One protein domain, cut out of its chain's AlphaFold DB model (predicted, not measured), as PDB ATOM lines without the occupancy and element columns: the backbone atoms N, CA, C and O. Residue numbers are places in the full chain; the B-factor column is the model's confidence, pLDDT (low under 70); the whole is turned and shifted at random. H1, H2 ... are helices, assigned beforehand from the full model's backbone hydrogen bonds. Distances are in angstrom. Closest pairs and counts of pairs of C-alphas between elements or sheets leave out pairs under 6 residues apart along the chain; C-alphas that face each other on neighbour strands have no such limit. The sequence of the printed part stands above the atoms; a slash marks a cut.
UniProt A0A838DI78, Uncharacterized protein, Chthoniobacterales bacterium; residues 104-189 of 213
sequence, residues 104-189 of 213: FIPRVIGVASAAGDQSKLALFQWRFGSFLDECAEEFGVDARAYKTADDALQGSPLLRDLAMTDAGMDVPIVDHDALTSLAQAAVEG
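Overview. This is residues 104 to 189 of the 213 residues of an uncharacterized protein of Chthoniobacterales bacterium (UniProt A0A838DI78). The model is an open frame of five helices with few contacts: the helical hairpin H1 and H2 makes one side, H3, H4 and H5 the other, with H5 packed on H3. Residues 134 to 140 stick out. The printed part has 86 residues with five named helices, H1 to H5 in order along the chain, which hold 66 of them, and no named strand; the class is all helix, and the whole is only just compact, close to loose, with a radius of gyration of the C-alphas of 14.0 A and spans of 35 by 29 by 19 A.

Arrangement. H1, residues 104 to 117, touches H2, residues 121 to 139, with residues 112 to 115 alone; closest C-alphas Ala 115 and Leu 121, 5.0 A. They run opposite ways at a shallow tilt of 28 degrees. H3, residues 143 to 155, is apart from both. H3 and H4, residues 157 to 164, only just touch, with 3 pairs of C-alphas within 8 A, only at the corner; closest C-alphas Leu 153 and Leu 159, 5.8 A. H5, residues 176 to 187, touches H3; closest C-alphas Ala 186 and Thr 148, 5.8 A. In H1 to H5 every O i to N i+4 pair is within hydrogen-bond range.

Along the chain. H1, 20.4 A, begins at C-alpha 104 (205.568, 180.307, 149.633). H2 measures 26.3 A, H3 17.8 A. H5 ends at C-alpha 187 (216.109, 169.693, 154.561).

Size, cuts and confidence. The printed part has no cut. The link H4 to H5 is long. Residues 158 to 189 have pLDDT under 70.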
ATOM      1  N   PHE A 104     204.849 179.364 150.500       73.31
ATOM      2  CA  PHE A 104     205.568 180.307 149.633       73.31
ATOM      3  C   PHE A 104     205.591 179.843 148.172       73.31
ATOM      4  O   PHE A 104     205.379 180.648 147.264       73.31
ATOM      5  N   ILE A 105     205.768 178.538 147.944       79.12
ATOM      6  CA  ILE A 105     205.917 177.954 146.602       79.12
ATOM      7  C   ILE A 105     204.704 178.266 145.694       79.12
ATOM      8  O   ILE A 105     204.919 178.810 144.610       79.12
ATOM      9  N   PRO A 106     203.435 178.050 146.104       77.31
ATOM     10  CA  PRO A 106     202.266 178.398 145.298       77.31
ATOM     11  C   PRO A 106     202.187 179.882 144.936       77.31
ATOM     12  O   PRO A 106     201.734 180.217 143.844       77.31
ATOM     13  N   ARG A 107     202.639 180.783 145.822       79.31
ATOM     14  CA  ARG A 107     202.651 182.227 145.539       79.31
ATOM     15  C   ARG A 107     203.664 182.560 144.448       79.31
ATOM     16  O   ARG A 107     203.316 183.277 143.515       79.31
ATOM     17  N   VAL A 108     204.877 182.010 144.533       87.31
ATOM     18  CA  VAL A 108     205.910 182.183 143.498       87.31
ATOM     19  C   VAL A 108     205.427 181.628 142.160       87.31
ATOM     20  O   VAL A 108     205.512 182.328 141.154       87.31
ATOM     21  N   ILE A 109     204.841 180.423 142.151       85.81
ATOM     22  CA  ILE A 109     204.276 179.803 140.941       85.81
ATOM     23  C   ILE A 109     203.162 180.673 140.345       85.81
ATOM     24  O   ILE A 109     203.165 180.930 139.143       85.81
ATOM     25  N   GLY A 110     202.235 181.172 141.168       85.50
ATOM     26  CA  GLY A 110     201.138 182.023 140.703       85.50
ATOM     27  C   GLY A 110     201.624 183.327 140.059       85.50
ATOM     28  O   GLY A 110     201.130 183.715 139.001       85.50
ATOM     29  N   VAL A 111     202.628 183.981 140.654       90.75
ATOM     30  CA  VAL A 111     203.236 185.197 140.087       90.75
ATOM     31  C   VAL A 111     204.005 184.884 138.801       90.75
ATOM     32  O   VAL A 111     203.879 185.629 137.828       90.75
ATOM     33  N   ALA A 112     204.756 183.779 138.766       88.75
ATOM     34  CA  ALA A 112     205.485 183.339 137.578       88.75
ATOM     35  C   ALA A 112     204.537 183.050 136.402       88.75
ATOM     36  O   ALA A 112     204.773 183.533 135.296       88.75
ATOM     37  N   SER A 113     203.430 182.341 136.655       86.69
ATOM     38  CA  SER A 113     202.389 182.060 135.657       86.69
ATOM     39  C   SER A 113     201.799 183.353 135.094       86.69
ATOM     40  O   SER A 113     201.796 183.553 133.883       86.69
ATOM     41  N   ALA A 114     201.389 184.283 135.964       90.19
ATOM     42  CA  ALA A 114     200.835 185.567 135.538       90.19
ATOM     43  C   ALA A 114     201.848 186.437 134.764       90.19
ATOM     44  O   ALA A 114     201.459 187.232 133.906       90.19
ATOM     45  N   ALA A 115     203.147 186.314 135.062       90.50
ATOM     46  CA  ALA A 115     204.206 186.959 134.290       90.50
ATOM     47  C   ALA A 115     204.381 186.307 132.909       90.50
ATOM     48  O   ALA A 115     204.603 187.027 131.933       90.50
ATOM     49  N   GLY A 116     204.250 184.980 132.819       86.69
ATOM     50  CA  GLY A 116     204.211 184.226 131.564       86.69
ATOM     51  C   GLY A 116     203.080 184.694 130.649       86.69
ATOM     52  O   GLY A 116     203.351 185.103 129.519       86.69
ATOM     53  N   ASP A 117     201.857 184.776 131.179       88.69
ATOM     54  CA  ASP A 117     200.669 185.257 130.451       88.69
ATOM     55  C   ASP A 117     200.843 186.684 129.897       88.69
ATOM     56  O   ASP A 117     200.237 187.062 128.895       88.69
ATOM     57  N   GLN A 118     201.696 187.493 130.534       93.62
ATOM     58  CA  GLN A 118     202.008 188.866 130.127       93.62
ATOM     59  C   GLN A 118     203.283 188.995 129.278       93.62
ATOM     60  O   GLN A 118     203.731 190.118 129.042       93.62
ATOM     61  N   SER A 119     203.913 187.887 128.875       92.62
ATOM     62  CA  SER A 119     205.222 187.874 128.194       92.62
ATOM     63  C   SER A 119     206.332 188.612 128.969       92.62
ATOM     64  O   SER A 119     207.256 189.176 128.388       92.62
ATOM     65  N   LYS A 120     206.253 188.614 130.306       94.50
ATOM     66  CA  LYS A 120     207.206 189.251 131.237       94.50
ATOM     67  C   LYS A 120     208.024 188.235 132.038       94.50
ATOM     68  O   LYS A 120     208.632 188.604 133.043       94.50
ATOM     69  N   LEU A 121     208.059 186.970 131.618       90.56
ATOM     70  CA  LEU A 121     208.726 185.900 132.368       90.56
ATOM     71  C   LEU A 121     210.219 186.184 132.607       90.56
ATOM     72  O   LEU A 121     210.685 186.029 133.730       90.56
ATOM     73  N   ALA A 122     210.940 186.696 131.604       91.25
ATOM     74  CA  ALA A 122     212.352 187.066 131.751       91.25
ATOM     75  C   ALA A 122     212.570 188.166 132.811       91.25
ATOM     76  O   ALA A 122     213.502 188.093 133.609       91.25
ATOM     77  N   LEU A 123     211.678 189.165 132.866       92.44
ATOM     78  CA  LEU A 123     211.734 190.218 133.886       92.44
ATOM     79  C   LEU A 123     211.448 189.657 135.283       92.44
ATOM     80  O   LEU A 123     212.098 190.059 136.245       92.44
ATOM     81  N   PHE A 124     210.481 188.743 135.401       93.56
ATOM     82  CA  PHE A 124     210.203 188.045 136.654       93.56
ATOM     83  C   PHE A 124     211.417 187.235 137.122       93.56
ATOM     84  O   PHE A 124     211.829 187.401 138.265       93.56
ATOM     85  N   GLN A 125     212.018 186.428 136.240       91.81
ATOM     86  CA  GLN A 125     213.208 185.627 136.547       91.81
ATOM     87  C   GLN A 125     214.361 186.501 137.037       91.81
ATOM     88  O   GLN A 125     214.946 186.200 138.073       91.81
ATOM     89  N   TRP A 126     214.644 187.605 136.338       94.56
ATOM     90  CA  TRP A 126     215.688 188.542 136.749       94.56
ATOM     91  C   TRP A 126     215.401 189.148 138.130       94.56
ATOM     92  O   TRP A 126     216.245 189.063 139.016       94.56
ATOM     93  N   ARG A 127     214.193 189.691 138.357       96.19
ATOM     94  CA  ARG A 127     213.829 190.303 139.651       96.19
ATOM     95  C   ARG A 127     213.852 189.306 140.801       96.19
ATOM     96  O   ARG A 127     214.295 189.646 141.891       96.19
ATOM     97  N   PHE A 128     213.326 188.108 140.571       93.88
ATOM     98  CA  PHE A 128     213.284 187.070 141.590       93.88
ATOM     99  C   PHE A 128     214.689 186.549 141.903       93.88
ATOM    100  O   PHE A 128     215.003 186.372 143.071       93.88
ATOM    101  N   GLY A 129     215.546 186.391 140.887       92.94
ATOM    102  CA  GLY A 129     216.964 186.077 141.068       92.94
ATOM    103  C   GLY A 129     217.673 187.114 141.936       92.94
ATOM    104  O   GLY A 129     218.213 186.752 142.972       92.94
ATOM    105  N   SER A 130     217.560 188.404 141.601       93.81
ATOM    106  CA  SER A 130     218.161 189.477 142.408       93.81
ATOM    107  C   SER A 130     217.641 189.506 143.848       93.81
ATOM    108  O   SER A 130     218.420 189.679 144.773       93.81
ATOM    109  N   PHE A 131     216.341 189.277 144.057       93.81
ATOM    110  CA  PHE A 131     215.777 189.160 145.403       93.81
ATOM    111  C   PHE A 131     216.377 187.981 146.192       93.81
ATOM    112  O   PHE A 131     216.645 188.107 147.386       93.81
ATOM    113  N   LEU A 132     216.587 186.830 145.543       91.50
ATOM    114  CA  LEU A 132     217.238 185.680 146.175       91.50
ATOM    115  C   LEU A 132     218.717 185.952 146.471       91.50
ATOM    116  O   LEU A 132     219.192 185.500 147.510       91.50
ATOM    117  N   ASP A 133     219.413 186.699 145.614       92.12
ATOM    118  CA  ASP A 133     220.800 187.117 145.843       92.12
ATOM    119  C   ASP A 133     220.901 188.058 147.056       92.12
ATOM    120  O   ASP A 133     221.722 187.829 147.938       92.12
ATOM    121  N   GLU A 134     220.009 189.048 147.176       93.62
ATOM    122  CA  GLU A 134     219.922 189.919 148.361       93.62
ATOM    123  C   GLU A 134     219.668 189.103 149.643       93.62
ATOM    124  O   GLU A 134     220.330 189.296 150.662       93.62
ATOM    125  N   CYS A 135     218.755 188.124 149.587       89.19
ATOM    126  CA  CYS A 135     218.521 187.212 150.709       89.19
ATOM    127  C   CYS A 135     219.759 186.357 151.023       89.19
ATOM    128  O   CYS A 135     220.055 186.095 152.189       89.19
ATOM    129  N   ALA A 136     220.476 185.895 149.999       90.44
ATOM    130  CA  ALA A 136     221.696 185.114 150.147       90.44
ATOM    131  C   ALA A 136     222.827 185.932 150.786       90.44
ATOM    132  O   ALA A 136     223.597 185.382 151.574       90.44
ATOM    133  N   GLU A 137     222.920 187.227 150.491       89.50
ATOM    134  CA  GLU A 137     223.859 188.142 151.143       89.50
ATOM    135  C   GLU A 137     223.506 188.367 152.621       89.50
ATOM    136  O   GLU A 137     224.399 188.348 153.470       89.50
ATOM    137  N   GLU A 138     222.221 188.538 152.946       92.00
ATOM    138  CA  GLU A 138     221.764 188.793 154.319       92.00
ATOM    139  C   GLU A 138     221.839 187.545 155.215       92.00
ATOM    140  O   GLU A 138     222.304 187.617 156.355       92.00
ATOM    141  N   PHE A 139     221.389 186.392 154.714       89.75
ATOM    142  CA  PHE A 139     221.213 185.171 155.513       89.75
ATOM    143  C   PHE A 139     222.273 184.092 155.247       89.75
ATOM    144  O   PHE A 139     222.374 183.129 156.011       89.75
ATOM    145  N   GLY A 140     223.076 184.243 154.193       91.75
ATOM    146  CA  GLY A 140     223.995 183.218 153.704       91.75
ATOM    147  C   GLY A 140     223.310 182.142 152.853       91.75
ATOM    148  O   GLY A 140     222.086 182.059 152.755       91.75
ATOM    149  N   VAL A 141     224.122 181.272 152.244       89.31
ATOM    150  CA  VAL A 141     223.651 180.131 151.440       89.31
ATOM    151  C   VAL A 141     224.205 178.831 152.007       89.31
ATOM    152  O   VAL A 141     225.421 178.640 152.084       89.31
ATOM    153  N   ASP A 142     223.319 177.894 152.342       85.81
ATOM    154  CA  ASP A 142     223.724 176.517 152.614       85.81
ATOM    155  C   ASP A 142     223.971 175.781 151.287       85.81
ATOM    156  O   ASP A 142     223.052 175.285 150.629       85.81
ATOM    157  N   ALA A 143     225.243 175.691 150.898       85.94
ATOM    158  CA  ALA A 143     225.666 175.033 149.665       85.94
ATOM    159  C   ALA A 143     225.254 173.548 149.583       85.94
ATOM    160  O   ALA A 143     225.063 173.023 148.483       85.94
ATOM    161  N   ARG A 144     225.108 172.850 150.721       80.81
ATOM    162  CA  ARG A 144     224.669 171.445 150.733       80.81
ATOM    163  C   ARG A 144     223.178 171.348 150.454       80.81
ATOM    164  O   ARG A 144     222.777 170.505 149.649       80.81
ATOM    165  N   ALA A 145     222.381 172.212 151.081       79.31
ATOM    166  CA  ALA A 145     220.946 172.287 150.831       79.31
ATOM    167  C   ALA A 145     220.668 172.683 149.373       79.31
ATOM    168  O   ALA A 145     219.895 172.005 148.697       79.31
ATOM    169  N   TYR A 146     221.377 173.697 148.858       81.62
ATOM    170  CA  TYR A 146     221.278 174.133 147.462       81.62
ATOM    171  C   TYR A 146     221.564 172.989 146.486       81.62
ATOM    172  O   TYR A 146     220.738 172.680 145.633       81.62
ATOM    173  N   LYS A 147     222.703 172.301 146.649       81.75
ATOM    174  CA  LYS A 147     223.067 171.172 145.785       81.75
ATOM    175  C   LYS A 147     222.049 170.035 145.861       81.75
ATOM    176  O   LYS A 147     221.723 169.442 144.845       81.75
ATOM    177  N   THR A 148     221.536 169.735 147.054       76.88
ATOM    178  CA  THR A 148     220.520 168.688 147.228       76.88
ATOM    179  C   THR A 148     219.224 169.046 146.499       76.88
ATOM    180  O   THR A 148     218.626 168.180 145.865       76.88
ATOM    181  N   ALA A 149     218.803 170.314 146.557       78.25
ATOM    182  CA  ALA A 149     217.643 170.803 145.822       78.25
ATOM    183  C   ALA A 149     217.867 170.768 144.300       78.25
ATOM    184  O   ALA A 149     216.987 170.309 143.575       78.25
ATOM    185  N   ASP A 150     219.043 171.181 143.822       81.12
ATOM    186  CA  ASP A 150     219.421 171.119 142.403       81.12
ATOM    187  C   ASP A 150     219.454 169.670 141.884       81.12
ATOM    188  O   ASP A 150     218.785 169.343 140.904       81.12
ATOM    189  N   ASP A 151     220.115 168.758 142.606       80.25
ATOM    190  CA  ASP A 151     220.140 167.325 142.288       80.25
ATOM    191  C   ASP A 151     218.711 166.737 142.244       80.25
ATOM    192  O   ASP A 151     218.390 165.916 141.379       80.25
ATOM    193  N   ALA A 152     217.828 167.156 143.159       76.56
ATOM    194  CA  ALA A 152     216.433 166.718 143.196       76.56
ATOM    195  C   ALA A 152     215.605 167.266 142.019       76.56
ATOM    196  O   ALA A 152     214.778 166.537 141.464       76.56
ATOM    197  N   LEU A 153     215.840 168.517 141.615       74.94
ATOM    198  CA  LEU A 153     215.217 169.131 140.439       74.94
ATOM    199  C   LEU A 153     215.668 168.436 139.150       74.94
ATOM    200  O   LEU A 153     214.833 168.076 138.324       74.94
ATOM    201  N   GLN A 154     216.968 168.178 139.002       76.81
ATOM    202  CA  GLN A 154     217.530 167.498 137.832       76.81
ATOM    203  C   GLN A 154     217.114 166.023 137.756       76.81
ATOM    204  O   GLN A 154     216.882 165.492 136.667       76.81
ATOM    205  N   GLY A 155     217.010 165.356 138.910       77.12
ATOM    206  CA  GLY A 155     216.633 163.949 139.022       77.12
ATOM    207  C   GLY A 155     215.131 163.671 138.916       77.12
ATOM    208  O   GLY A 155     214.750 162.506 138.806       77.12
ATOM    209  N   SER A 156     214.279 164.701 138.947       73.75
ATOM    210  CA  SER A 156     212.823 164.571 138.864       73.75
ATOM    211  C   SER A 156     212.322 164.950 137.466       73.75
ATOM    212  O   SER A 156     212.240 166.140 137.155       73.75
ATOM    213  N   PRO A 157     211.913 163.974 136.626       72.56
ATOM    214  CA  PRO A 157     211.286 164.261 135.336       72.56
ATOM    215  C   PRO A 157     210.076 165.190 135.482       72.56
ATOM    216  O   PRO A 157     209.880 166.067 134.664       72.56
ATOM    217  N   LEU A 158     209.330 165.064 136.582       63.69
ATOM    218  CA  LEU A 158     208.133 165.853 136.877       63.69
ATOM    219  C   LEU A 158     208.444 167.339 137.122       63.69
ATOM    220  O   LEU A 158     207.735 168.209 136.626       63.69
ATOM    221  N   LEU A 159     209.507 167.637 137.878       62.22
ATOM    222  CA  LEU A 159     209.931 169.022 138.123       62.22
ATOM    223  C   LEU A 159     210.628 169.611 136.899       62.22
ATOM    224  O   LEU A 159     210.462 170.793 136.610       62.22
ATOM    225  N   ARG A 160     211.362 168.775 136.159       61.78
ATOM    226  CA  ARG A 160     211.947 169.143 134.873       61.78
ATOM    227  C   ARG A 160     210.866 169.494 133.857       61.78
ATOM    228  O   ARG A 160     210.989 170.524 133.211       61.78
ATOM    229  N   ASP A 161     209.809 168.697 133.760       62.97
ATOM    230  CA  ASP A 161     208.684 168.951 132.865       62.97
ATOM    231  C   ASP A 161     207.941 170.224 133.283       62.97
ATOM    232  O   ASP A 161     207.656 171.042 132.418       62.97
ATOM    233  N   LEU A 162     207.745 170.472 134.589       58.91
ATOM    234  CA  LEU A 162     207.192 171.743 135.083       58.91
ATOM    235  C   LEU A 162     208.048 172.955 134.685       58.91
ATOM    236  O   LEU A 162     207.510 173.978 134.267       58.91
ATOM    237  N   ALA A 163     209.372 172.839 134.819       56.00
ATOM    238  CA  ALA A 163     210.325 173.892 134.473       56.00
ATOM    239  C   ALA A 163     210.476 174.094 132.953       56.00
ATOM    240  O   ALA A 163     210.880 175.171 132.519       56.00
ATOM    241  N   MET A 164     210.160 173.066 132.162       50.84
ATOM    242  CA  MET A 164     210.273 173.036 130.700       50.84
ATOM    243  C   MET A 164     208.932 173.245 129.984       50.84
ATOM    244  O   MET A 164     208.917 173.283 128.754       50.84
ATOM    245  N   THR A 165     207.810 173.372 130.706       53.38
ATOM    246  CA  THR A 165     206.523 173.717 130.091       53.38
ATOM    247  C   THR A 165     206.582 175.137 129.539       53.38
ATOM    248  O   THR A 165     206.363 176.123 130.241       53.38
ATOM    249  N   ASP A 166     206.900 175.216 128.250       43.34
ATOM    250  CA  ASP A 166     206.728 176.388 127.407       43.34
ATOM    251  C   ASP A 166     205.285 176.903 127.544       43.34
ATOM    252  O   ASP A 166     204.347 176.113 127.676       43.34
ATOM    253  N   ALA A 167     205.130 178.226 127.555       43.84
ATOM    254  CA  ALA A 167     203.971 179.007 127.999       43.84
ATOM    255  C   ALA A 167     202.639 178.769 127.235       43.84
ATOM    256  O   ALA A 167     202.053 179.697 126.680       43.84
ATOM    257  N   GLY A 168     202.135 177.532 127.202       42.03
ATOM    258  CA  GLY A 168     200.914 177.167 126.478       42.03
ATOM    259  C   GLY A 168     200.340 175.768 126.729       42.03
ATOM    260  O   GLY A 168     199.393 175.403 126.033       42.03
ATOM    261  N   MET A 169     200.851 174.977 127.682       42.09
ATOM    262  CA  MET A 169     200.237 173.692 128.066       42.09
ATOM    263  C   MET A 169     199.765 173.681 129.520       42.09
ATOM    264  O   MET A 169     200.375 174.303 130.386       42.09
ATOM    265  N   ASP A 170     198.665 172.958 129.756       46.25
ATOM    266  CA  ASP A 170     198.059 172.734 131.070       46.25
ATOM    267  C   ASP A 170     199.122 172.301 132.085       46.25
ATOM    268  O   ASP A 170     199.660 171.196 132.002       46.25
ATOM    269  N   VAL A 171     199.426 173.177 133.046       46.28
ATOM    270  CA  VAL A 171     200.387 172.885 134.113       46.28
ATOM    271  C   VAL A 171     199.832 171.720 134.942       46.28
ATOM    272  O   VAL A 171     198.749 171.853 135.523       46.28
ATOM    273  N   PRO A 172     200.524 170.567 135.025       47.09
ATOM    274  CA  PRO A 172     200.073 169.487 135.884       47.09
ATOM    275  C   PRO A 172     200.118 169.963 137.339       47.09
ATOM    276  O   PRO A 172     201.136 170.461 137.817       47.09
ATOM    277  N   ILE A 173     198.998 169.813 138.051       49.03
ATOM    278  CA  ILE A 173     198.930 170.103 139.485       49.03
ATOM    279  C   ILE A 173     199.852 169.104 140.181       49.03
ATOM    280  O   ILE A 173     199.574 167.903 140.215       49.03
ATOM    281  N   VAL A 174     200.965 169.602 140.711       52.12
ATOM    282  CA  VAL A 174     201.849 168.800 141.551       52.12
ATOM    283  C   VAL A 174     201.147 168.592 142.885       52.12
ATOM    284  O   VAL A 174     200.679 169.547 143.504       52.12
ATOM    285  N   ASP A 175     201.061 167.336 143.310       58.38
ATOM    286  CA  ASP A 175     200.527 166.976 144.617       58.38
ATOM    287  C   ASP A 175     201.293 167.735 145.715       58.38
ATOM    288  O   ASP A 175     202.526 167.672 145.792       58.38
ATOM    289  N   HIS A 176     200.561 168.476 146.548       50.09
ATOM    290  CA  HIS A 176     201.116 169.240 147.663       50.09
ATOM    291  C   HIS A 176     201.944 168.336 148.587       50.09
ATOM    292  O   HIS A 176     203.006 168.742 149.068       50.09
ATOM    293  N   ASP A 177     201.523 167.084 148.770       56.56
ATOM    294  CA  ASP A 177     202.222 166.119 149.618       56.56
ATOM    295  C   ASP A 177     203.561 165.690 149.003       56.56
ATOM    296  O   ASP A 177     204.540 165.469 149.723       56.56
ATOM    297  N   ALA A 178     203.654 165.658 147.670       60.28
ATOM    298  CA  ALA A 178     204.895 165.362 146.963       60.28
ATOM    299  C   ALA A 178     205.904 166.514 147.078       60.28
ATOM    300  O   ALA A 178     207.074 166.263 147.366       60.28
ATOM    301  N   LEU A 179     205.460 167.768 146.917       55.81
ATOM    302  CA  LEU A 179     206.318 168.948 147.112       55.81
ATOM    303  C   LEU A 179     206.796 169.066 148.562       55.81
ATOM    304  O   LEU A 179     207.971 169.339 148.801       55.81
ATOM    305  N   THR A 180     205.908 168.800 149.522       55.09
ATOM    306  CA  THR A 180     206.236 168.803 150.955       55.09
ATOM    307  C   THR A 180     207.257 167.714 151.285       55.09
ATOM    308  O   THR A 180     208.255 167.985 151.948       55.09
ATOM    309  N   SER A 181     207.073 166.499 150.758       61.69
ATOM    310  CA  SER A 181     208.006 165.381 150.964       61.69
ATOM    311  C   SER A 181     209.386 165.644 150.351       61.69
ATOM    312  O   SER A 181     210.403 165.267 150.933       61.69
ATOM    313  N   LEU A 182     209.440 166.313 149.195       56.62
ATOM    314  CA  LEU A 182     210.683 166.736 148.544       56.62
ATOM    315  C   LEU A 182     211.414 167.813 149.344       56.62
ATOM    316  O   LEU A 182     212.611 167.673 149.597       56.62
ATOM    317  N   ALA A 183     210.694 168.850 149.779       54.81
ATOM    318  CA  ALA A 183     211.247 169.904 150.622       54.81
ATOM    319  C   ALA A 183     211.802 169.322 151.931       54.81
ATOM    320  O   ALA A 183     212.930 169.618 152.314       54.81
ATOM    321  N   GLN A 184     211.059 168.415 152.566       57.16
ATOM    322  CA  GLN A 184     211.480 167.772 153.806       57.16
ATOM    323  C   GLN A 184     212.696 166.852 153.615       57.16
ATOM    324  O   GLN A 184     213.630 166.893 154.411       57.16
ATOM    325  N   ALA A 185     212.746 166.068 152.533       57.78
ATOM    326  CA  ALA A 185     213.904 165.229 152.227       57.78
ATOM    327  C   ALA A 185     215.178 166.048 151.950       57.78
ATOM    328  O   ALA A 185     216.265 165.653 152.381       57.78
ATOM    329  N   ALA A 186     215.041 167.199 151.278       50.84
ATOM    330  CA  ALA A 186     216.144 168.122 151.026       50.84
ATOM    331  C   ALA A 186     216.671 168.758 152.325       50.84
ATOM    332  O   ALA A 186     217.883 168.815 152.526       50.84
ATOM    333  N   VAL A 187     215.771 169.155 153.230       49.03
ATOM    334  CA  VAL A 187     216.109 169.693 154.561       49.03
ATOM    335  C   VAL A 187     216.798 168.647 155.441       49.03
ATOM    336  O   VAL A 187     217.762 168.953 156.137       49.03
ATOM    337  N   GLU A 188     216.347 167.393 155.392       55.38
ATOM    338  CA  GLU A 188     216.917 166.301 156.188       55.38
ATOM    339  C   GLU A 188     218.209 165.710 155.591       55.38
ATOM    340  O   GLU A 188     218.808 164.813 156.191       55.38
ATOM    341  N   GLY A 189     218.638 166.155 154.402       47.66
ATOM    342  CA  GLY A 189     219.794 165.596 153.692       47.66
ATOM    343  C   GLY A 189     219.630 164.115 153.320       47.66
ATOM    344  O   GLY A 189     220.618 163.404 153.119       47.66
TER     345      GLY A 189